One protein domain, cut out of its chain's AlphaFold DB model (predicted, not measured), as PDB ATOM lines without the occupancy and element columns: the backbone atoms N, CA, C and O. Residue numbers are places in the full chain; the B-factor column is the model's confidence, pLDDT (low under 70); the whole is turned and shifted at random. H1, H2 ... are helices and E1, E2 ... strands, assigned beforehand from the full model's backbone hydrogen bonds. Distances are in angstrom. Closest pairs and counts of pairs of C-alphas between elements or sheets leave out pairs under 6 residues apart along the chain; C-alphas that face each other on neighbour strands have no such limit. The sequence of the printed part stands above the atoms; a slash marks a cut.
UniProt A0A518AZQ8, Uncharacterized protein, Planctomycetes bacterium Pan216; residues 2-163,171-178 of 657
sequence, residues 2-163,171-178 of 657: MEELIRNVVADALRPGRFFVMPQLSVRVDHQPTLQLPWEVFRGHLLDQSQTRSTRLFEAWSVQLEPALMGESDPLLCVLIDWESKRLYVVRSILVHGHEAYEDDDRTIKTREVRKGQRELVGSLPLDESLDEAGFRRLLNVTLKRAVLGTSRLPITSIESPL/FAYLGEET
ATOM      1  N   MET A   2     215.052 173.635 125.549       90.56
ATOM      2  CA  MET A   2     215.404 173.815 124.126       90.56
ATOM      3  C   MET A   2     214.203 174.166 123.226       90.56
ATOM      4  O   MET A   2     214.280 175.106 122.448       90.56
ATOM      5  N   GLU A   3     213.061 173.479 123.361       95.50
ATOM      6  CA  GLU A   3     211.874 173.794 122.542       95.50
ATOM      7  C   GLU A   3     211.361 175.221 122.771       95.50
ATOM      8  O   GLU A   3     211.044 175.928 121.824       95.50
ATOM      9  N   GLU A   4     211.307 175.663 124.028       96.12
ATOM     10  CA  GLU A   4     210.879 177.016 124.398       96.12
ATOM     11  C   GLU A   4     211.858 178.078 123.886       96.12
ATOM     12  O   GLU A   4     211.429 179.095 123.349       96.12
ATOM     13  N   LEU A   5     213.164 177.808 123.968       95.50
ATOM     14  CA  LEU A   5     214.201 178.642 123.363       95.50
ATOM     15  C   LEU A   5     213.964 178.805 121.855       95.50
ATOM     16  O   LEU A   5     213.899 179.927 121.364       95.50
ATOM     17  N   ILE A   6     213.770 177.695 121.135       97.00
ATOM     18  CA  ILE A   6     213.495 177.700 119.693       97.00
ATOM     19  C   ILE A   6     212.219 178.496 119.386       97.00
ATOM     20  O   ILE A   6     212.237 179.348 118.497       97.00
ATOM     21  N   ARG A   7     211.128 178.277 120.136       97.81
ATOM     22  CA  ARG A   7     209.871 179.037 119.984       97.81
ATOM     23  C   ARG A   7     210.099 180.537 120.165       97.81
ATOM     24  O   ARG A   7     209.619 181.320 119.349       97.81
ATOM     25  N   ASN A   8     210.862 180.932 121.185       97.12
ATOM     26  CA  ASN A   8     211.177 182.334 121.464       97.12
ATOM     27  C   ASN A   8     212.026 182.960 120.351       97.12
ATOM     28  O   ASN A   8     211.748 184.081 119.929       97.12
ATOM     29  N   VAL A   9     213.021 182.231 119.835       97.00
ATOM     30  CA  VAL A   9     213.836 182.689 118.701       97.00
ATOM     31  C   VAL A   9     212.978 182.876 117.450       97.00
ATOM     32  O   VAL A   9     213.104 183.900 116.786       97.00
ATOM     33  N   VAL A  10     212.079 181.936 117.135       98.06
ATOM     34  CA  VAL A  10     211.185 182.047 115.969       98.06
ATOM     35  C   VAL A  10     210.203 183.207 116.125       98.06
ATOM     36  O   VAL A  10     210.049 184.000 115.196       98.06
ATOM     37  N   ALA A  11     209.575 183.344 117.295       97.44
ATOM     38  CA  ALA A  11     208.649 184.436 117.576       97.44
ATOM     39  C   ALA A  11     209.336 185.808 117.461       97.44
ATOM     40  O   ALA A  11     208.802 186.707 116.815       97.44
ATOM     41  N   ASP A  12     210.545 185.958 118.008       96.44
ATOM     42  CA  ASP A  12     211.316 187.199 117.885       96.44
ATOM     43  C   ASP A  12     211.826 187.450 116.456       96.44
ATOM     44  O   ASP A  12     211.855 188.592 115.999       96.44
ATOM     45  N   ALA A  13     212.204 186.404 115.717       97.00
ATOM     46  CA  ALA A  13     212.645 186.536 114.329       97.00
ATOM     47  C   ALA A  13     211.505 186.939 113.381       97.00
ATOM     48  O   ALA A  13     211.785 187.516 112.330       97.00
ATOM     49  N   LEU A  14     210.249 186.653 113.744       97.50
ATOM     50  CA  LEU A  14     209.052 186.954 112.957       97.50
ATOM     51  C   LEU A  14     208.170 188.060 113.555       97.50
ATOM     52  O   LEU A  14     207.099 188.310 113.012       97.50
ATOM     53  N   ARG A  15     208.572 188.747 114.630       96.25
ATOM     54  CA  ARG A  15     207.792 189.895 115.134       96.25
ATOM     55  C   ARG A  15     207.657 190.976 114.041       96.25
ATOM     56  O   ARG A  15     208.601 191.144 113.261       96.25
ATOM     57  N   PRO A  16     206.551 191.742 113.971       96.38
ATOM     58  CA  PRO A  16     206.322 192.687 112.873       96.38
ATOM     59  C   PRO A  16     207.457 193.700 112.669       96.38
ATOM     60  O   PRO A  16     207.854 193.933 111.529       96.38
ATOM     61  N   GLY A  17     208.086 194.192 113.744       94.75
ATOM     62  CA  GLY A  17     209.262 195.073 113.675       94.75
ATOM     63  C   GLY A  17     210.513 194.482 113.015       94.75
ATOM     64  O   GLY A  17     211.512 195.180 112.863       94.75
ATOM     65  N   ARG A  18     210.504 193.207 112.601       95.69
ATOM     66  CA  ARG A  18     211.548 192.579 111.764       95.69
ATOM     67  C   ARG A  18     211.309 192.779 110.268       95.69
ATOM     68  O   ARG A  18     212.123 192.336 109.457       95.69
ATOM     69  N   PHE A  19     210.213 193.428 109.894       96.56
ATOM     70  CA  PHE A  19     209.809 193.623 108.513       96.56
ATOM     71  C   PHE A  19     209.702 195.101 108.166       96.56
ATOM     72  O   PHE A  19     209.423 195.953 109.007       96.56
ATOM     73  N   PHE A  20     209.900 195.379 106.886       96.50
ATOM     74  CA  PHE A  20     209.481 196.613 106.249       96.50
ATOM     75  C   PHE A  20     208.259 196.330 105.383       96.50
ATOM     76  O   PHE A  20     208.235 195.326 104.665       96.50
ATOM     77  N   VAL A  21     207.290 197.240 105.399       97.00
ATOM     78  CA  VAL A  21     206.160 197.252 104.470       97.00
ATOM     79  C   VAL A  21     205.880 198.658 103.959       97.00
ATOM     80  O   VAL A  21     206.156 199.660 104.618       97.00
ATOM     81  N   MET A  22     205.320 198.747 102.753       95.75
ATOM     82  CA  MET A  22     204.811 200.027 102.258       95.75
ATOM     83  C   MET A  22     203.708 200.577 103.177       95.75
ATOM     84  O   MET A  22     202.964 199.786 103.750       95.75
ATOM     85  N   PRO A  23     203.528 201.910 103.263       94.62
ATOM     86  CA  PRO A  23     202.587 202.534 104.203       94.62
ATOM     87  C   PRO A  23     201.127 202.059 104.122       94.62
ATOM     88  O   PRO A  23     200.370 202.252 105.064       94.62
ATOM     89  N   GLN A  24     200.703 201.482 102.996       95.19
ATOM     90  CA  GLN A  24     199.339 200.978 102.786       95.19
ATOM     91  C   GLN A  24     199.161 199.510 103.201       95.19
ATOM     92  O   GLN A  24     198.090 198.948 102.979       95.19
ATOM     93  N   LEU A  25     200.209 198.883 103.728       96.00
ATOM     94  CA  LEU A  25     200.237 197.482 104.116       96.00
ATOM     95  C   LEU A  25     200.608 197.366 105.594       96.00
ATOM     96  O   LEU A  25     201.386 198.165 106.115       96.00
ATOM     97  N   SER A  26     200.111 196.324 106.244       96.12
ATOM     98  CA  SER A  26     200.591 195.863 107.545       96.12
ATOM     99  C   SER A  26     201.045 194.408 107.459       96.12
ATOM    100  O   SER A  26     200.692 193.673 106.531       96.12
ATOM    101  N   VAL A  27     201.868 193.999 108.425       97.12
ATOM    102  CA  VAL A  27     202.285 192.607 108.599       97.12
ATOM    103  C   VAL A  27     201.510 192.014 109.764       97.12
ATOM    104  O   VAL A  27     201.565 192.551 110.869       97.12
ATOM    105  N   ARG A  28     200.839 190.885 109.532       96.81
ATOM    106  CA  ARG A  28     200.257 190.058 110.593       96.81
ATOM    107  C   ARG A  28     201.044 188.762 110.717       96.81
ATOM    108  O   ARG A  28     201.399 188.157 109.706       96.81
ATOM    109  N   VAL A  29     201.320 188.343 111.948       97.75
ATOM    110  CA  VAL A  29     202.017 187.087 112.238       97.75
ATOM    111  C   VAL A  29     201.117 186.227 113.109       97.75
ATOM    112  O   VAL A  29     200.813 186.593 114.241       97.75
ATOM    113  N   ASP A  30     200.705 185.082 112.575       97.88
ATOM    114  CA  ASP A  30     199.819 184.144 113.258       97.88
ATOM    115  C   ASP A  30     200.614 182.919 113.723       97.88
ATOM    116  O   ASP A  30     201.272 182.255 112.917       97.88
ATOM    117  N   HIS A  31     200.529 182.595 115.016       98.25
ATOM    118  CA  HIS A  31     201.061 181.352 115.581       98.25
ATOM    119  C   HIS A  31     199.964 180.289 115.656       98.25
ATOM    120  O   HIS A  31     198.885 180.522 116.200       98.25
ATOM    121  N   GLN A  32     200.249 179.111 115.113       98.44
ATOM    122  CA  GLN A  32     199.373 177.948 115.130       98.44
ATOM    123  C   GLN A  32     200.125 176.787 115.795       98.44
ATOM    124  O   GLN A  32     201.010 176.201 115.167       98.44
ATOM    125  N   PRO A  33     199.777 176.423 117.046       98.06
ATOM    126  CA  PRO A  33     200.439 175.337 117.773       98.06
ATOM    127  C   PRO A  33     200.388 173.988 117.050       98.06
ATOM    128  O   PRO A  33     201.264 173.150 117.245       98.06
ATOM    129  N   THR A  34     199.357 173.797 116.224       98.19
ATOM    130  CA  THR A  34     199.102 172.564 115.488       98.19
ATOM    131  C   THR A  34     198.541 172.896 114.109       98.19
ATOM    132  O   THR A  34     197.418 173.386 113.994       98.19
ATOM    133  N   LEU A  35     199.301 172.584 113.064       98.06
ATOM    134  CA  LEU A  35     198.937 172.750 111.662       98.06
ATOM    135  C   LEU A  35     199.259 171.458 110.903       98.06
ATOM    136  O   LEU A  35     200.407 171.025 110.862       98.06
ATOM    137  N   GLN A  36     198.251 170.834 110.295       98.12
ATOM    138  CA  GLN A  36     198.442 169.653 109.450       98.12
ATOM    139  C   GLN A  36     198.454 170.068 107.977       98.12
ATOM    140  O   GLN A  36     197.499 170.683 107.507       98.12
ATOM    141  N   LEU A  37     199.512 169.715 107.242       97.56
ATOM    142  CA  LEU A  37     199.670 170.047 105.821       97.56
ATOM    143  C   LEU A  37     199.974 168.797 104.985       97.56
ATOM    144  O   LEU A  37     200.673 167.907 105.474       97.56
ATOM    145  N   PRO A  38     199.531 168.737 103.714       97.25
ATOM    146  CA  PRO A  38     200.147 167.867 102.718       97.25
ATOM    147  C   PRO A  38     201.641 168.190 102.620       97.25
ATOM    148  O   PRO A  38     202.014 169.356 102.471       97.25
ATOM    149  N   TRP A  39     202.498 167.181 102.771       97.88
ATOM    150  CA  TRP A  39     203.937 167.392 102.874       97.88
ATOM    151  C   TRP A  39     204.732 166.213 102.331       97.88
ATOM    152  O   TRP A  39     204.774 165.131 102.921       97.88
ATOM    153  N   GLU A  40     205.446 166.472 101.246       97.31
ATOM    154  CA  GLU A  40     206.431 165.567 100.680       97.31
ATOM    155  C   GLU A  40     207.517 166.393  99.998       97.31
ATOM    156  O   GLU A  40     207.223 167.273  99.190       97.31
ATOM    157  N   VAL A  41     208.775 166.132 100.355       95.44
ATOM    158  CA  VAL A  41     209.930 166.792  99.743       95.44
ATOM    159  C   VAL A  41     210.578 165.808  98.784       95.44
ATOM    160  O   VAL A  41     211.083 164.767  99.202       95.44
ATOM    161  N   PHE A  42     210.588 166.145  97.500       94.38
ATOM    162  CA  PHE A  42     211.179 165.333  96.446       94.38
ATOM    163  C   PHE A  42     212.270 166.129  95.731       94.38
ATOM    164  O   PHE A  42     212.005 167.169  95.133       94.38
ATOM    165  N   ARG A  43     213.518 165.642  95.790       90.75
ATOM    166  CA  ARG A  43     214.690 166.288  95.156       90.75
ATOM    167  C   ARG A  43     214.850 167.774  95.527       90.75
ATOM    168  O   ARG A  43     215.132 168.615  94.677       90.75
ATOM    169  N   GLY A  44     214.609 168.090  96.800       90.00
ATOM    170  CA  GLY A  44     214.678 169.452  97.340       90.00
ATOM    171  C   GLY A  44     213.440 170.319  97.077       90.00
ATOM    172  O   GLY A  44     213.322 171.386  97.676       90.00
ATOM    173  N   HIS A  45     212.496 169.870  96.244       91.44
ATOM    174  CA  HIS A  45     211.229 170.563  96.002       91.44
ATOM    175  C   HIS A  45     210.158 170.091  96.975       91.44
ATOM    176  O   HIS A  45     210.015 168.892  97.212       91.44
ATOM    177  N   LEU A  46     209.366 171.025  97.495       95.62
ATOM    178  CA  LEU A  46     208.105 170.680  98.140       95.62
ATOM    179  C   LEU A  46     207.092 170.344  97.040       95.62
ATOM    180  O   LEU A  46     206.848 171.174  96.164       95.62
ATOM    181  N   LEU A  47     206.544 169.127  97.059       95.12
ATOM    182  CA  LEU A  47     205.551 168.715  96.069       95.12
ATOM    183  C   LEU A  47     204.262 169.524  96.213       95.12
ATOM    184  O   LEU A  47     203.855 169.900  97.315       95.12
ATOM    185  N   ASP A  48     203.601 169.749  95.080       92.62
ATOM    186  CA  ASP A  48     202.270 170.340  95.064       92.62
ATOM    187  C   ASP A  48     201.300 169.463  95.869       92.62
ATOM    188  O   ASP A  48     201.364 168.232  95.821       92.62
ATOM    189  N   GLN A  49     200.369 170.086  96.592       92.75
ATOM    190  CA  GLN A  49     199.403 169.365  97.425       92.75
ATOM    191  C   GLN A  49     198.548 168.350  96.646       92.75
ATOM    192  O   GLN A  49     198.080 167.377  97.227       92.75
ATOM    193  N   SER A  50     198.352 168.545  95.337       90.31
ATOM    194  CA  SER A  50     197.652 167.593  94.462       90.31
ATOM    195  C   SER A  50     198.492 166.360  94.103       90.31
ATOM    196  O   SER A  50     197.946 165.354  93.649       90.31
ATOM    197  N   GLN A  51     199.810 166.418  94.312       93.19
ATOM    198  CA  GLN A  51     200.770 165.376  93.945       93.19
ATOM    199  C   GLN A  51     201.179 164.487  95.118       93.19
ATOM    200  O   GLN A  51     201.848 163.477  94.907       93.19
ATOM    201  N   THR A  52     200.772 164.820  96.343       95.56
ATOM    202  CA  THR A  52     201.072 164.016  97.526       95.56
ATOM    203  C   THR A  52     199.823 163.730  98.347       95.56
ATOM    204  O   THR A  52     198.904 164.536  98.448       95.56
ATOM    205  N   ARG A  53     199.790 162.538  98.947       96.00
ATOM    206  CA  ARG A  53     198.790 162.150  99.958       96.00
ATOM    207  C   ARG A  53     199.384 162.118 101.363       96.00
ATOM    208  O   ARG A  53     198.654 161.902 102.327       96.00
ATOM    209  N   SER A  54     200.698 162.292 101.469       97.62
ATOM    210  CA  SER A  54     201.406 162.325 102.739       97.62
ATOM    211  C   SER A  54     201.048 163.615 103.456       97.62
ATOM    212  O   SER A  54     201.111 164.693 102.870       97.62
ATOM    213  N   THR A  55     200.669 163.516 104.725       97.88
ATOM    214  CA  THR A  55     200.425 164.689 105.568       97.88
ATOM    215  C   THR A  55     201.395 164.711 106.727       97.88
ATOM    216  O   THR A  55     201.788 163.650 107.214       97.88
ATOM    217  N   ARG A  56     201.714 165.905 107.213       98.25
ATOM    218  CA  ARG A  56     202.612 166.104 108.345       98.25
ATOM    219  C   ARG A  56     202.072 167.172 109.285       98.25
ATOM    220  O   ARG A  56     201.380 168.091 108.843       98.25
ATOM    221  N   LEU A  57     202.344 166.999 110.574       98.38
ATOM    222  CA  LEU A  57     201.938 167.915 111.632       98.38
ATOM    223  C   LEU A  57     203.091 168.866 111.948       98.38
ATOM    224  O   LEU A  57     204.227 168.425 112.105       98.38
ATOM    225  N   PHE A  58     202.786 170.151 112.061       98.62
ATOM    226  CA  PHE A  58     203.749 171.195 112.373       98.62
ATOM    227  C   PHE A  58     203.216 172.109 113.471       98.62
ATOM    228  O   PHE A  58     202.010 172.329 113.575       98.62
ATOM    229  N   GLU A  59     204.122 172.703 114.233       98.69
ATOM    230  CA  GLU A  59     203.873 173.996 114.868       98.69
ATOM    231  C   GLU A  59     204.305 175.095 113.891       98.69
ATOM    232  O   GLU A  59     205.366 174.982 113.274       98.69
ATOM    233  N   ALA A  60     203.492 176.132 113.695       98.62
ATOM    234  CA  ALA A  60     203.690 177.076 112.599       98.62
ATOM    235  C   ALA A  60     203.588 178.543 113.023       98.62
ATOM    236  O   ALA A  60     202.708 178.922 113.793       98.62
ATOM    237  N   TRP A  61     204.432 179.383 112.425       98.62
ATOM    238  CA  TRP A  61     204.293 180.839 112.415       98.62
ATOM    239  C   TRP A  61     204.138 181.294 110.975       98.62
ATOM    240  O   TRP A  61     204.956 180.947 110.121       98.62
ATOM    241  N   SER A  62     203.083 182.052 110.704       98.25
ATOM    242  CA  SER A  62     202.688 182.448 109.355       98.25
ATOM    243  C   SER A  62     202.652 183.963 109.236       98.25
ATOM    244  O   SER A  62     201.955 184.621 110.002       98.25
ATOM    245  N   VAL A  63     203.386 184.507 108.270       98.00
ATOM    246  CA  VAL A  63     203.448 185.940 107.971       98.00
ATOM    247  C   VAL A  63     202.492 186.252 106.826       98.00
ATOM    248  O   VAL A  63     202.582 185.660 105.747       98.00
ATOM    249  N   GLN A  64     201.593 187.202 107.050       96.94
ATOM    250  CA  GLN A  64     200.611 187.676 106.082       96.94
ATOM    251  C   GLN A  64     200.752 189.184 105.874       96.94
ATOM    252  O   GLN A  64     201.156 189.914 106.778       96.94
ATOM    253  N   LEU A  65     200.404 189.639 104.670       95.88
ATOM    254  CA  LEU A  65     200.255 191.058 104.358       95.88
ATOM    255  C   LEU A  65     198.776 191.422 104.355       95.88
ATOM    256  O   LEU A  65     197.968 190.702 103.766       95.88
ATOM    257  N   GLU A  66     198.439 192.555 104.960       95.25
ATOM    258  CA  GLU A  66     197.078 193.081 104.975       95.25
ATOM    259  C   GLU A  66     197.027 194.481 104.335       95.25
ATOM    260  O   GLU A  66     197.737 195.380 104.787       95.25
ATOM    261  N   PRO A  67     196.193 194.692 103.295       94.00
ATOM    262  CA  PRO A  67     195.474 193.668 102.530       94.00
ATOM    263  C   PRO A  67     196.417 192.734 101.745       94.00
ATOM    264  O   PRO A  67     197.534 193.106 101.382       94.00
ATOM    265  N   ALA A  68     195.936 191.527 101.429       89.69
ATOM    266  CA  ALA A  68     196.688 190.563 100.631       89.69
ATOM    267  C   ALA A  68     196.961 191.105  99.216       89.69
ATOM    268  O   ALA A  68     196.047 191.556  98.523       89.69
ATOM    269  N   LEU A  69     198.212 191.017  98.752       83.00
ATOM    270  CA  LEU A  69     198.637 191.607  97.473       83.00
ATOM    271  C   LEU A  69     197.988 190.973  96.236       83.00
ATOM    272  O   LEU A  69     197.829 191.652  95.225       83.00
ATOM    273  N   MET A  70     197.636 189.688  96.313       74.38
ATOM    274  CA  MET A  70     197.107 188.892  95.196       74.38
ATOM    275  C   MET A  70     195.678 188.392  95.448       74.38
ATOM    276  O   MET A  70     195.189 187.534  94.720       74.38
ATOM    277  N   GLY A  71     195.013 188.876  96.505       72.31
ATOM    278  CA  GLY A  71     193.715 188.344  96.938       72.31
ATOM    279  C   GLY A  71     193.767 186.909  97.481       72.31
ATOM    280  O   GLY A  71     192.722 186.290  97.661       72.31
ATOM    281  N   GLU A  72     194.963 186.375  97.730       72.69
ATOM    282  CA  GLU A  72     195.165 185.026  98.258       72.69
ATOM    283  C   GLU A  72     195.063 184.978  99.782       72.69
ATOM    284  O   GLU A  72     195.421 185.929 100.478       72.69
ATOM    285  N   SER A  73     194.610 183.834 100.294       76.62
ATOM    286  CA  SER A  73     194.580 183.527 101.726       76.62
ATOM    287  C   SER A  73     195.867 182.880 102.241       76.62
ATOM    288  O   SER A  73     196.023 182.737 103.453       76.62
ATOM    289  N   ASP A  74     196.756 182.426 101.351       90.38
ATOM    290  CA  ASP A  74     197.980 181.744 101.760       90.38
ATOM    291  C   ASP A  74     198.982 182.731 102.386       90.38
ATOM    292  O   ASP A  74     199.158 183.852 101.901       90.38
ATOM    293  N   PRO A  75     199.666 182.331 103.470       95.12
ATOM    294  CA  PRO A  75     200.699 183.150 104.084       95.12
ATOM    295  C   PRO A  75     201.901 183.324 103.160       95.12
ATOM    296  O   PRO A  75     202.355 182.376 102.517       95.12
ATOM    297  N   LEU A  76     202.453 184.537 103.139       95.94
ATOM    298  CA  LEU A  76     203.597 184.903 102.307       95.94
ATOM    299  C   LEU A  76     204.852 184.108 102.701       95.94
ATOM    300  O   LEU A  76     205.617 183.672 101.841       95.94
ATOM    301  N   LEU A  77     205.047 183.919 104.007       97.50
ATOM    302  CA  LEU A  77     206.180 183.220 104.606       97.50
ATOM    303  C   LEU A  77     205.694 182.385 105.791       97.50
ATOM    304  O   LEU A  77     204.889 182.857 106.590       97.50
ATOM    305  N   CYS A  78     206.221 181.176 105.935       98.25
ATOM    306  CA  CYS A  78     205.957 180.297 107.063       98.25
ATOM    307  C   CYS A  78     207.253 179.737 107.632       98.25
ATOM    308  O   CYS A  78     208.127 179.280 106.893       98.25
ATOM    309  N   VAL A  79     207.320 179.692 108.959       98.69
ATOM    310  CA  VAL A  79     208.260 178.846 109.694       98.69
ATOM    311  C   VAL A  79     207.472 177.673 110.256       98.69
ATOM    312  O   VAL A  79     206.520 177.874 111.009       98.69
ATOM    313  N   LEU A  80     207.850 176.460 109.856       98.69
ATOM    314  CA  LEU A  80     207.200 175.211 110.238       98.69
ATOM    315  C   LEU A  80     208.173 174.381 111.070       98.69
ATOM    316  O   LEU A  80     209.239 174.012 110.582       98.69
ATOM    317  N   ILE A  81     207.809 174.064 112.305       98.62
ATOM    318  CA  ILE A  81     208.583 173.184 113.171       98.62
ATOM    319  C   ILE A  81     207.940 171.804 113.181       98.62
ATOM    320  O   ILE A  81     206.791 171.640 113.587       98.62
ATOM    321  N   ASP A  82     208.710 170.808 112.760       98.00
ATOM    322  CA  ASP A  82     208.403 169.406 112.974       98.00
ATOM    323  C   ASP A  82     209.229 168.886 114.153       98.00
ATOM    324  O   ASP A  82     210.405 168.526 114.018       98.00
ATOM    325  N   TRP A  83     208.588 168.844 115.318       97.19
ATOM    326  CA  TRP A  83     209.186 168.333 116.546       97.19
ATOM    327  C   TRP A  83     209.500 166.834 116.479       97.19
ATOM    328  O   TRP A  83     210.446 166.388 117.128       97.19
ATOM    329  N   GLU A  84     208.769 166.056 115.673       96.62
ATOM    330  CA  GLU A  84     208.996 164.616 115.530       96.62
ATOM    331  C   GLU A  84     210.304 164.342 114.780       96.62
ATOM    332  O   GLU A  84     211.124 163.545 115.238       96.62
ATOM    333  N   SER A  85     210.549 165.043 113.666       96.00
ATOM    334  CA  SER A  85     211.829 164.924 112.945       96.00
ATOM    335  C   SER A  85     212.941 165.829 113.460       96.00
ATOM    336  O   SER A  85     214.060 165.737 112.954       96.00
ATOM    337  N   LYS A  86     212.658 166.679 114.458       96.81
ATOM    338  CA  LYS A  86     213.579 167.702 114.973       96.81
ATOM    339  C   LYS A  86     214.125 168.589 113.852       96.81
ATOM    340  O   LYS A  86     215.333 168.807 113.743       96.81
ATOM    341  N   ARG A  87     213.231 169.086 112.996       96.81
ATOM    342  CA  ARG A  87     213.586 170.000 111.904       96.81
ATOM    343  C   ARG A  87     212.657 171.197 111.865       96.81
ATOM    344  O   ARG A  87     211.453 171.075 112.073       96.81
ATOM    345  N   LEU A  88     213.228 172.344 111.528       98.12
ATOM    346  CA  LEU A  88     212.498 173.544 111.148       98.12
ATOM    347  C   LEU A  88     212.622 173.742 109.641       98.12
ATOM    348  O   LEU A  88     213.695 173.564 109.068       98.12
ATOM    349  N   TYR A  89     211.524 174.125 109.005       98.44
ATOM    350  CA  TYR A  89     211.447 174.438 107.586       98.44
ATOM    351  C   TYR A  89     210.998 175.884 107.404       98.44
ATOM    352  O   TYR A  89     210.053 176.335 108.052       98.44
ATOM    353  N   VAL A  90     211.655 176.601 106.498       98.44
ATOM    354  CA  VAL A  90     211.193 177.911 106.036       98.44
ATOM    355  C   VAL A  90     210.593 177.729 104.655       98.44
ATOM    356  O   VAL A  90     211.258 177.270 103.724       98.44
ATOM    357  N   VAL A  91     209.321 178.082 104.532       98.00
ATOM    358  CA  VAL A  91     208.536 177.961 103.305       98.00
ATOM    359  C   VAL A  91     208.021 179.338 102.931       98.00
ATOM    360  O   VAL A  91     207.648 180.117 103.802       98.00
ATOM    361  N   ARG A  92     207.967 179.639 101.639       96.81
ATOM    362  CA  ARG A  92     207.258 180.820 101.134       96.81
ATOM    363  C   ARG A  92     206.154 180.403 100.180       96.81
ATOM    364  O   ARG A  92     206.270 179.354  99.544       96.81
ATOM    365  N   SER A  93     205.120 181.223 100.071       95.50
ATOM    366  CA  SER A  93     204.031 180.993  99.120       95.50
ATOM    367  C   SER A  93     204.076 182.041  98.018       95.50
ATOM    368  O   SER A  93     204.315 183.223  98.271       95.50
ATOM    369  N   ILE A  94     203.848 181.592  96.791       94.06
ATOM    370  CA  ILE A  94     203.749 182.439  95.607       94.06
ATOM    371  C   ILE A  94     202.557 182.001  94.766       94.06
ATOM    372  O   ILE A  94     202.210 180.823  94.742       94.06
ATOM    373  N   LEU A  95     201.974 182.937  94.027       93.69
ATOM    374  CA  LEU A  95     200.967 182.616  93.028       93.69
ATOM    375  C   LEU A  95     201.652 182.340  91.690       93.69
ATOM    376  O   LEU A  95     202.441 183.161  91.214       93.69
ATOM    377  N   VAL A  96     201.347 181.199  91.075       92.94
ATOM    378  CA  VAL A  96     201.956 180.774  89.808       92.94
ATOM    379  C   VAL A  96     200.916 180.450  88.745       92.94
ATOM    380  O   VAL A  96     199.779 180.070  89.038       92.94
ATOM    381  N   HIS A  97     201.344 180.577  87.494       91.69
ATOM    382  CA  HIS A  97     200.727 179.956  86.337       91.69
ATOM    383  C   HIS A  97     201.189 178.502  86.273       91.69
ATOM    384  O   HIS A  97     202.343 178.208  85.962       91.69
ATOM    385  N   GLY A  98     200.293 177.587  86.629       91.44
ATOM    386  CA  GLY A  98     200.561 176.157  86.632       91.44
ATOM    387  C   GLY A  98     199.571 175.397  85.764       91.44
ATOM    388  O   GLY A  98     198.661 175.967  85.172       91.44
ATOM    389  N   HIS A  99     199.732 174.080  85.735       90.94
ATOM    390  CA  HIS A  99     198.764 173.181  85.126       90.94
ATOM    391  C   HIS A  99     198.137 172.293  86.196       90.94
ATOM    392  O   HIS A  99     198.811 171.872  87.144       90.94
ATOM    393  N   GLU A 100     196.855 171.995  86.031       92.38
ATOM    394  CA  GLU A 100     196.173 170.953  86.791       92.38
ATOM    395  C   GLU A 100     195.608 169.896  85.849       92.38
ATOM    396  O   GLU A 100     195.152 170.201  84.741       92.38
ATOM    397  N   ALA A 101     195.667 168.645  86.297       91.88
ATOM    398  CA  ALA A 101     195.002 167.542  85.633       91.88
ATOM    399  C   ALA A 101     193.522 167.529  86.038       91.88
ATOM    400  O   ALA A 101     193.198 167.672  87.216       91.88
ATOM    401  N   TYR A 102     192.634 167.326  85.073       92.50
ATOM    402  CA  TYR A 102     191.212 167.108  85.302       92.50
ATOM    403  C   TYR A 102     190.728 165.942  84.441       92.50
ATOM    404  O   TYR A 102     191.277 165.671  83.374       92.50
ATOM    405  N   GLU A 103     189.717 165.232  84.926       94.25
ATOM    406  CA  GLU A 103     189.032 164.183  84.175       94.25
ATOM    407  C   GLU A 103     187.841 164.817  83.450       94.25
ATOM    408  O   GLU A 103     187.057 165.541  84.069       94.25
ATOM    409  N   ASP A 104     187.741 164.614  82.138       94.00
ATOM    410  CA  ASP A 104     186.580 165.055  81.363       94.00
ATOM    411  C   ASP A 104     185.435 164.025  81.386       94.00
ATOM    412  O   ASP A 104     185.543 162.956  81.991       94.00
ATOM    413  N   ASP A 105     184.322 164.341  80.716       94.38
ATOM    414  CA  ASP A 105     183.133 163.476  80.668       94.38
ATOM    415  C   ASP A 105     183.421 162.080  80.072       94.38
ATOM    416  O   ASP A 105     182.740 161.107  80.408       94.38
ATOM    417  N   ASP A 106     184.465 161.959  79.243       94.50
ATOM    418  CA  ASP A 106     184.909 160.712  78.608       94.50
ATOM    419  C   ASP A 106     185.933 159.936  79.460       94.50
ATOM    420  O   ASP A 106     186.510 158.948  78.995       94.50
ATOM    421  N   ARG A 107     186.167 160.352  80.713       91.94
ATOM    422  CA  ARG A 107     187.185 159.787  81.621       91.94
ATOM    423  C   ARG A 107     188.620 159.930  81.117       91.94
ATOM    424  O   ARG A 107     189.505 159.146  81.475       91.94
ATOM    425  N   THR A 108     188.873 160.920  80.266       92.88
ATOM    426  CA  THR A 108     190.215 161.236  79.784       92.88
ATOM    427  C   THR A 108     190.849 162.265  80.707       92.88
ATOM    428  O   THR A 108     190.279 163.322  80.972       92.88
ATOM    429  N   ILE A 109     192.065 161.976  81.175       92.62
ATOM    430  CA  ILE A 109     192.854 162.950  81.929       92.62
ATOM    431  C   ILE A 109     193.399 163.997  80.957       92.62
ATOM    432  O   ILE A 109     194.231 163.697  80.100       92.62
ATOM    433  N   LYS A 110     192.924 165.229  81.107       94.19
ATOM    434  CA  LYS A 110     193.379 166.416  80.381       94.19
ATOM    435  C   LYS A 110     194.092 167.360  81.337       94.19
ATOM    436  O   LYS A 110     193.908 167.291  82.548       94.19
ATOM    437  N   THR A 111     194.903 168.261  80.798       93.62
ATOM    438  CA  THR A 111     195.502 169.357  81.563       93.62
ATOM    439  C   THR A 111     194.883 170.684  81.148       93.62
ATOM    440  O   THR A 111     194.465 170.863  80.002       93.62
ATOM    441  N   ARG A 112     194.789 171.619  82.091       93.56
ATOM    442  CA  ARG A 112     194.447 173.020  81.813       93.56
ATOM    443  C   ARG A 112     195.342 173.945  82.618       93.56
ATOM    444  O   ARG A 112     195.778 173.578  83.710       93.56
ATOM    445  N   GLU A 113     195.595 175.128  82.078       92.75
ATOM    446  CA  GLU A 113     196.289 176.181  82.810       92.75
ATOM    447  C   GLU A 113     195.391 176.716  83.931       92.75
ATOM    448  O   GLU A 113     194.194 176.947  83.737       92.75
ATOM    449  N   VAL A 114     195.978 176.922  85.107       93.94
ATOM    450  CA  VAL A 114     195.326 177.525  86.267       93.94
ATOM    451  C   VAL A 114     196.267 178.477  86.988       93.94
ATOM    452  O   VAL A 114     197.488 178.330  86.957       93.94
ATOM    453  N   ARG A 115     195.674 179.438  87.698       93.19
ATOM    454  CA  ARG A 115     196.371 180.198  88.736       93.19
ATOM    455  C   ARG A 115     196.232 179.431  90.040       93.19
ATOM    456  O   ARG A 115     195.108 179.161  90.458       93.19
ATOM    457  N   LYS A 116     197.350 179.082  90.665       92.56
ATOM    458  CA  LYS A 116     197.343 178.389  91.955       92.56
ATOM    459  C   LYS A 116     198.466 178.876  92.856       92.56
ATOM    460  O   LYS A 116     199.536 179.241  92.368       92.56
ATOM    461  N   GLY A 117     198.213 178.851  94.161       92.62
ATOM    462  CA  GLY A 117     199.247 179.040  95.167       92.62
ATOM    463  C   GLY A 117     200.222 177.864  95.136       92.62
ATOM    464  O   GLY A 117     199.813 176.702  95.093       92.62
ATOM    465  N   GLN A 118     201.514 178.162  95.146       93.88
ATOM    466  CA  GLN A 118     202.593 177.192  95.245       93.88
ATOM    467  C   GLN A 118     203.444 177.522  96.467       93.88
ATOM    468  O   GLN A 118     203.904 178.650  96.644       93.88
ATOM    469  N   ARG A 119     203.674 176.506  97.302       95.62
ATOM    470  CA  ARG A 119     204.603 176.583  98.427       95.62
ATOM    471  C   ARG A 119     205.979 176.116  97.985       95.62
ATOM    472  O   ARG A 119     206.126 175.032  97.429       95.62
ATOM    473  N   GLU A 120     206.989 176.920  98.273       95.44
ATOM    474  CA  GLU A 120     208.384 176.614  97.983       95.44
ATOM    475  C   GLU A 120     209.139 176.414  99.296       95.44
ATOM    476  O   GLU A 120     209.187 177.315 100.136       95.44
ATOM    477  N   LEU A 121     209.749 175.240  99.477       96.88
ATOM    478  CA  LEU A 121     210.685 175.009 100.575       96.88
ATOM    479  C   LEU A 121     211.966 175.793 100.302       96.88
ATOM    480  O   LEU A 121     212.699 175.444  99.383       96.88
ATOM    481  N   VAL A 122     212.271 176.807 101.107       96.75
ATOM    482  CA  VAL A 122     213.448 177.668 100.918       96.75
ATOM    483  C   VAL A 122     214.691 177.067 101.567       96.75
ATOM    484  O   VAL A 122     215.775 177.097 100.988       96.75
ATOM    485  N   GLY A 123     214.532 176.494 102.755       96.31
ATOM    486  CA  GLY A 123     215.619 175.882 103.507       96.31
ATOM    487  C   GLY A 123     215.113 175.188 104.759       96.31
ATOM    488  O   GLY A 123     213.952 175.355 105.153       96.31
ATOM    489  N   SER A 124     215.987 174.405 105.375       96.81
ATOM    490  CA  SER A 124     215.696 173.717 106.625       96.81
ATOM    491  C   SER A 124     216.852 173.816 107.617       96.81
ATOM    492  O   SER A 124     217.998 174.076 107.249       96.81
ATOM    493  N   LEU A 125     216.521 173.654 108.896       96.75
ATOM    494  CA  LEU A 125     217.449 173.733 110.017       96.75
ATOM    495  C   LEU A 125     217.262 172.508 110.919       96.75
ATOM    496  O   LEU A 125     216.113 172.163 111.226       96.75
ATOM    497  N   PRO A 126     218.348 171.850 111.356       95.06
ATOM    498  CA  PRO A 126     218.258 170.855 112.412       95.06
ATOM    499  C   PRO A 126     217.909 171.530 113.747       95.06
ATOM    500  O   PRO A 126     218.328 172.655 114.013       95.06
ATOM    501  N   LEU A 127     217.133 170.839 114.582       94.56
ATOM    502  CA  LEU A 127     216.774 171.257 115.946       94.56
ATOM    503  C   LEU A 127     217.506 170.411 116.994       94.56
ATOM    504  O   LEU A 127     216.920 169.989 117.994       94.56
ATOM    505  N   ASP A 128     218.767 170.084 116.725       86.88
ATOM    506  CA  ASP A 128     219.617 169.348 117.657       86.88
ATOM    507  C   ASP A 128     220.435 170.287 118.559       86.88
ATOM    508  O   ASP A 128     220.458 171.503 118.386       86.88
ATOM    509  N   GLU A 129     221.074 169.712 119.578       79.06
ATOM    510  CA  GLU A 129     221.789 170.457 120.622       79.06
ATOM    511  C   GLU A 129     223.144 171.021 120.159       79.06
ATOM    512  O   GLU A 129     223.848 171.632 120.960       79.06
ATOM    513  N   SER A 130     223.537 170.815 118.896       84.38
ATOM    514  CA  SER A 130     224.831 171.297 118.394       84.38
ATOM    515  C   SER A 130     224.858 172.805 118.132       84.38
ATOM    516  O   SER A 130     225.936 173.400 118.126       84.38
ATOM    517  N   LEU A 131     223.688 173.424 117.951       86.06
ATOM    518  CA  LEU A 131     223.550 174.858 117.725       86.06
ATOM    519  C   LEU A 131     223.171 175.574 119.022       86.06
ATOM    520  O   LEU A 131     222.157 175.263 119.651       86.06
ATOM    521  N   ASP A 132     223.961 176.577 119.398       92.62
ATOM    522  CA  ASP A 132     223.566 177.520 120.440       92.62
ATOM    523  C   ASP A 132     222.476 178.488 119.934       92.62
ATOM    524  O   ASP A 132     222.129 178.521 118.747       92.62
ATOM    525  N   GLU A 133     221.905 179.288 120.843       94.06
ATOM    526  CA  GLU A 133     220.832 180.230 120.491       94.06
ATOM    527  C   GLU A 133     221.263 181.190 119.369       94.06
ATOM    528  O   GLU A 133     220.503 181.434 118.431       94.06
ATOM    529  N   ALA A 134     222.490 181.715 119.446       93.69
ATOM    530  CA  ALA A 134     223.016 182.678 118.485       93.69
ATOM    531  C   ALA A 134     223.225 182.053 117.096       93.69
ATOM    532  O   ALA A 134     222.882 182.662 116.081       93.69
ATOM    533  N   GLY A 135     223.752 180.828 117.036       92.62
ATOM    534  CA  GLY A 135     223.905 180.031 115.824       92.62
ATOM    535  C   GLY A 135     222.569 179.735 115.163       92.62
ATOM    536  O   GLY A 135     222.381 180.036 113.982       92.62
ATOM    537  N   PHE A 136     221.607 179.229 115.935       94.88
ATOM    538  CA  PHE A 136     220.267 178.946 115.430       94.88
ATOM    539  C   PHE A 136     219.573 180.212 114.905       94.88
ATOM    540  O   PHE A 136     219.038 180.220 113.792       94.88
ATOM    541  N   ARG A 137     219.640 181.311 115.666       95.81
ATOM    542  CA  ARG A 137     219.070 182.606 115.282       95.81
ATOM    543  C   ARG A 137     219.701 183.155 114.002       95.81
ATOM    544  O   ARG A 137     218.968 183.572 113.101       95.81
ATOM    545  N   ARG A 138     221.030 183.094 113.869       93.94
ATOM    546  CA  ARG A 138     221.754 183.505 112.655       93.94
ATOM    547  C   ARG A 138     221.282 182.710 111.435       93.94
ATOM    548  O   ARG A 138     220.927 183.309 110.418       93.94
ATOM    549  N   LEU A 139     221.226 181.381 111.540       94.50
ATOM    550  CA  LEU A 139     220.800 180.511 110.439       94.50
ATOM    551  C   LEU A 139     219.327 180.730 110.060       94.50
ATOM    552  O   LEU A 139     218.999 180.799 108.870       94.50
ATOM    553  N   LEU A 140     218.441 180.918 111.041       97.19
ATOM    554  CA  LEU A 140     217.042 181.269 110.794       97.19
ATOM    555  C   LEU A 140     216.929 182.599 110.039       97.19
ATOM    556  O   LEU A 140     216.270 182.653 109.000       97.19
ATOM    557  N   ASN A 141     217.628 183.642 110.493       96.06
ATOM    558  CA  ASN A 141     217.650 184.944 109.824       96.06
ATOM    559  C   ASN A 141     218.143 184.846 108.373       96.06
ATOM    560  O   ASN A 141     217.533 185.433 107.479       96.06
ATOM    561  N   VAL A 142     219.221 184.099 108.114       94.38
ATOM    562  CA  VAL A 142     219.734 183.872 106.751       94.38
ATOM    563  C   VAL A 142     218.680 183.190 105.876       94.38
ATOM    564  O   VAL A 142     218.447 183.619 104.743       94.38
ATOM    565  N   THR A 143     217.997 182.177 106.410       96.62
ATOM    566  CA  THR A 143     216.965 181.435 105.674       96.62
ATOM    567  C   THR A 143     215.749 182.312 105.362       96.62
ATOM    568  O   THR A 143     215.261 182.312 104.232       96.62
ATOM    569  N   LEU A 144     215.293 183.118 106.325       97.69
ATOM    570  CA  LEU A 144     214.196 184.074 106.138       97.69
ATOM    571  C   LEU A 144     214.566 185.160 105.120       97.69
ATOM    572  O   LEU A 144     213.776 185.457 104.223       97.69
ATOM    573  N   LYS A 145     215.793 185.700 105.180       96.00
ATOM    574  CA  LYS A 145     216.300 186.645 104.170       96.00
ATOM    575  C   LYS A 145     216.252 186.027 102.772       96.00
ATOM    576  O   LYS A 145     215.736 186.660 101.862       96.00
ATOM    577  N   ARG A 146     216.714 184.788 102.593       95.25
ATOM    578  CA  ARG A 146     216.660 184.074 101.300       95.25
ATOM    579  C   ARG A 146     215.239 183.832 100.814       95.25
ATOM    580  O   ARG A 146     214.973 183.964  99.624       95.25
ATOM    581  N   ALA A 147     214.319 183.539 101.729       96.75
ATOM    582  CA  ALA A 147     212.920 183.355 101.374       96.75
ATOM    583  C   ALA A 147     212.341 184.621 100.733       96.75
ATOM    584  O   ALA A 147     211.597 184.527  99.761       96.75
ATOM    585  N   VAL A 148     212.749 185.799 101.210       97.00
ATOM    586  CA  VAL A 148     212.298 187.091 100.680       97.00
ATOM    587  C   VAL A 148     213.102 187.556  99.469       97.00
ATOM    588  O   VAL A 148     212.520 187.974  98.471       97.00
ATOM    589  N   LEU A 149     214.429 187.477  99.537       94.50
ATOM    590  CA  LEU A 149     215.354 188.047  98.553       94.50
ATOM    591  C   LEU A 149     215.638 187.122  97.363       94.50
ATOM    592  O   LEU A 149     216.201 187.580  96.373       94.50
ATOM    593  N   GLY A 150     215.263 185.844  97.450       92.56
ATOM    594  CA  GLY A 150     215.707 184.818  96.511       92.56
ATOM    595  C   GLY A 150     217.110 184.307  96.847       92.56
ATOM    596  O   GLY A 150     217.777 184.790  97.768       92.56
ATOM    597  N   THR A 151     217.552 183.291  96.110       85.50
ATOM    598  CA  THR A 151     218.848 182.621  96.331       85.50
ATOM    599  C   THR A 151     219.882 182.913  95.244       85.50
ATOM    600  O   THR A 151     221.033 182.502  95.388       85.50
ATOM    601  N   SER A 152     219.514 183.625  94.172       84.00
ATOM    602  CA  SER A 152     220.422 183.938  93.065       84.00
ATOM    603  C   SER A 152     220.115 185.294  92.430       84.00
ATOM    604  O   SER A 152     218.966 185.721  92.355       84.00
ATOM    605  N   ARG A 153     221.156 185.945  91.899       82.69
ATOM    606  CA  ARG A 153     221.023 187.106  90.997       82.69
ATOM    607  C   ARG A 153     220.485 186.729  89.613       82.69
ATOM    608  O   ARG A 153     219.982 187.593  88.907       82.69
ATOM    609  N   LEU A 154     220.640 185.461  89.221       79.31
ATOM    610  CA  LEU A 154     220.110 184.887  87.988       79.31
ATOM    611  C   LEU A 154     218.962 183.952  88.353       79.31
ATOM    612  O   LEU A 154     219.210 182.781  88.648       79.31
ATOM    613  N   PRO A 155     217.727 184.464  88.407       77.44
ATOM    614  CA  PRO A 155     216.578 183.671  88.796       77.44
ATOM    615  C   PRO A 155     216.127 182.737  87.668       77.44
ATOM    616  O   PRO A 155     215.126 182.986  87.004       77.44
ATOM    617  N   ILE A 156     216.866 181.654  87.427       78.44
ATOM    618  CA  ILE A 156     216.484 180.651  86.420       78.44
ATOM    619  C   ILE A 156     215.241 179.906  86.906       78.44
ATOM    620  O   ILE A 156     214.301 179.668  86.146       78.44
ATOM    621  N   THR A 157     215.221 179.585  88.197       82.31
ATOM    622  CA  THR A 157     214.087 178.961  88.876       82.31
ATOM    623  C   THR A 157     213.307 179.971  89.712       82.31
ATOM    624  O   THR A 157     213.794 181.051  90.063       82.31
ATOM    625  N   SER A 158     212.079 179.607  90.083       83.31
ATOM    626  CA  SER A 158     211.275 180.467  90.947       83.31
ATOM    627  C   SER A 158     211.899 180.623  92.340       83.31
ATOM    628  O   SER A 158     211.990 181.750  92.815       83.31
ATOM    629  N   ILE A 159     212.433 179.569  92.972       86.88
ATOM    630  CA  ILE A 159     213.085 179.683  94.295       86.88
ATOM    631  C   ILE A 159     214.265 180.672  94.299       86.88
ATOM    632  O   ILE A 159     214.516 181.361  95.289       86.88
ATOM    633  N   GLU A 160     214.957 180.781  93.168       88.00
ATOM    634  CA  GLU A 160     216.069 181.703  92.988       88.00
ATOM    635  C   GLU A 160     215.634 183.163  92.892       88.00
ATOM    636  O   GLU A 160     216.393 184.032  93.321       88.00
ATOM    637  N   SER A 161     214.424 183.448  92.403       90.00
ATOM    638  CA  SER A 161     213.931 184.823  92.310       90.00
ATOM    639  C   SER A 161     213.381 185.344  93.645       90.00
ATOM    640  O   SER A 161     212.782 184.580  94.416       90.00
ATOM    641  N   PRO A 162     213.507 186.657  93.921       93.62
ATOM    642  CA  PRO A 162     212.934 187.276  95.116       93.62
ATOM    643  C   PRO A 162     211.415 187.132  95.172       93.62
ATOM    644  O   PRO A 162     210.788 186.931  94.140       93.62
ATOM    645  N   LEU A 163     210.787 187.276  96.337       94.31
ATOM    646  CA  LEU A 163     209.325 187.343  96.414       94.31
ATOM    647  C   LEU A 163     208.789 188.506  95.562       94.31
ATOM    648  O   LEU A 163     209.357 189.598  95.625       94.31
ATOM    649  N   PHE A 171     207.461 194.873 100.468       96.62
ATOM    650  CA  PHE A 171     207.794 194.066 101.638       96.62
ATOM    651  C   PHE A 171     209.290 193.754 101.682       96.62
ATOM    652  O   PHE A 171     209.872 193.425 100.654       96.62
ATOM    653  N   ALA A 172     209.910 193.782 102.859       96.94
ATOM    654  CA  ALA A 172     211.255 193.246 103.054       96.94
ATOM    655  C   ALA A 172     211.433 192.664 104.458       96.94
ATOM    656  O   ALA A 172     210.791 193.100 105.409       96.94
ATOM    657  N   TYR A 173     212.354 191.709 104.586       96.81
ATOM    658  CA  TYR A 173     212.806 191.198 105.878       96.81
ATOM    659  C   TYR A 173     214.117 191.873 106.286       96.81
ATOM    660  O   TYR A 173     215.067 191.927 105.502       96.81
ATOM    661  N   LEU A 174     214.160 192.405 107.504       93.50
ATOM    662  CA  LEU A 174     215.203 193.318 107.968       93.50
ATOM    663  C   LEU A 174     216.250 192.646 108.881       93.50
ATOM    664  O   LEU A 174     217.389 193.119 108.957       93.50
ATOM    665  N   GLY A 175     215.894 191.524 109.513       90.69
ATOM    666  CA  GLY A 175     216.768 190.733 110.386       90.69
ATOM    667  C   GLY A 175     216.948 191.298 111.804       90.69
ATOM    668  O   GLY A 175     216.077 191.991 112.328       90.69
ATOM    669  N   GLU A 176     218.079 190.975 112.438       83.50
ATOM    670  CA  GLU A 176     218.299 191.154 113.886       83.50
ATOM    671  C   GLU A 176     218.476 192.596 114.365       83.50
ATOM    672  O   GLU A 176     218.118 192.900 115.501       83.50
ATOM    673  N   GLU A 177     218.992 193.505 113.542       76.94
ATOM    674  CA  GLU A 177     219.357 194.831 114.055       76.94
ATOM    675  C   GLU A 177     218.161 195.786 114.254       76.94
ATOM    676  O   GLU A 177     218.401 196.979 114.350       76.94
ATOM    677  N   THR A 178     216.891 195.360 114.173       75.50
ATOM    678  CA  THR A 178     215.730 196.283 114.084       75.50
ATOM    679  C   THR A 178     215.431 197.063 115.360       75.50
ATOM    680  O   THR A 178     215.801 196.601 116.441       75.50
TER     681      THR A 178
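Overview. This is residues 2 to 163 and 171 to 178 of the 657 residues of an uncharacterized protein of Planctomycetes bacterium Pan216 (UniProt A0A518AZQ8). A twisted sheet of five strands, E2 to E6, of which E2, E3, E5 and E6 bend, has two helices, H1 and H2, packed over it, and the far part of the hairpin E5 and E6 reaches out as a long arm. The helices H1 and H2 on one face of the sheet make two layers, and a tiny second sheet pairs E1 with E7. The printed part has 170 residues with two named helices and seven named strands, in the order H1 E1 E2 E3 E4 E5 E6 H2 E7, of mixed class. The large sheet is antiparallel, in the order E2 - E3 - E4 - E5 - E6, a meander in which each strand is the antiparallel neighbour of the one before. The whole is compact, with a radius of gyration of the C-alphas of 17.1 A and spans of 59 by 40 by 32 A.

Arrangement. Start with H1, residues 2 to 13, which touches H2, residues 133 to 149, at a steep tilt of 40 degrees, the same way; their closest C-alphas are those of Val 9 and Arg 137, 6.3 A apart. Next look at E1, residues 19 to 21, antiparallel to E7, residues 171 to 173, with N 20 and O 172 2.9 A apart. Then find the hairpin of E2, residues 26 to 38, and E3, residues 55 to 66, with N 30 and O 62 at 2.9 A. E4, residues 77 to 82, follows beside E3, with N 61 and O 79 at 2.9 A. E5, residues 87 to 103, has N 89 and O 80 of E4 at 2.8 A, and E6, residues 109 to 126, has N 118 and O 94 of E5 at 2.8 A. H1 is on this sheet at a height of 10.2 A, over E3 and E4. H2 is on it at 9.3 A, over E5 and E6 and along the strands; the closest C-alphas of H2 and E6 are those of Ala 147 and Val 122, 5.7 A apart. E1 and H2 are apart. In H1 and H2 every O i to N i+4 pair is within hydrogen-bond range.

Along the chain. Find C-alpha 2 at (215.404, 173.815, 124.126), where H1 begins and runs 16.3 A. E2 runs 28.4 A and bends by 92 degrees at residue 34; E3 runs 28.6 A and bends by 79 degrees at residue 58. E5 runs 37.5 A to C-alpha 103 at (189.032, 164.183, 84.175), and E6 runs 40.5 A back. H2 runs 23.9 A, and E7 ends at C-alpha 173 at (212.806, 191.198, 105.878).

Size, cuts and confidence. The two C-alphas farthest apart, those of Asp 106 and Glu 177, are 60.1 A from each other. Residues 164 to 170 are not printed, and C-alphas 163 and 171 are 8.7 A apart across this cut. The link from E2 to E3, 16 residues, is long. The mean pLDDT of the printed part is 93.6, and no printed residue is under 70.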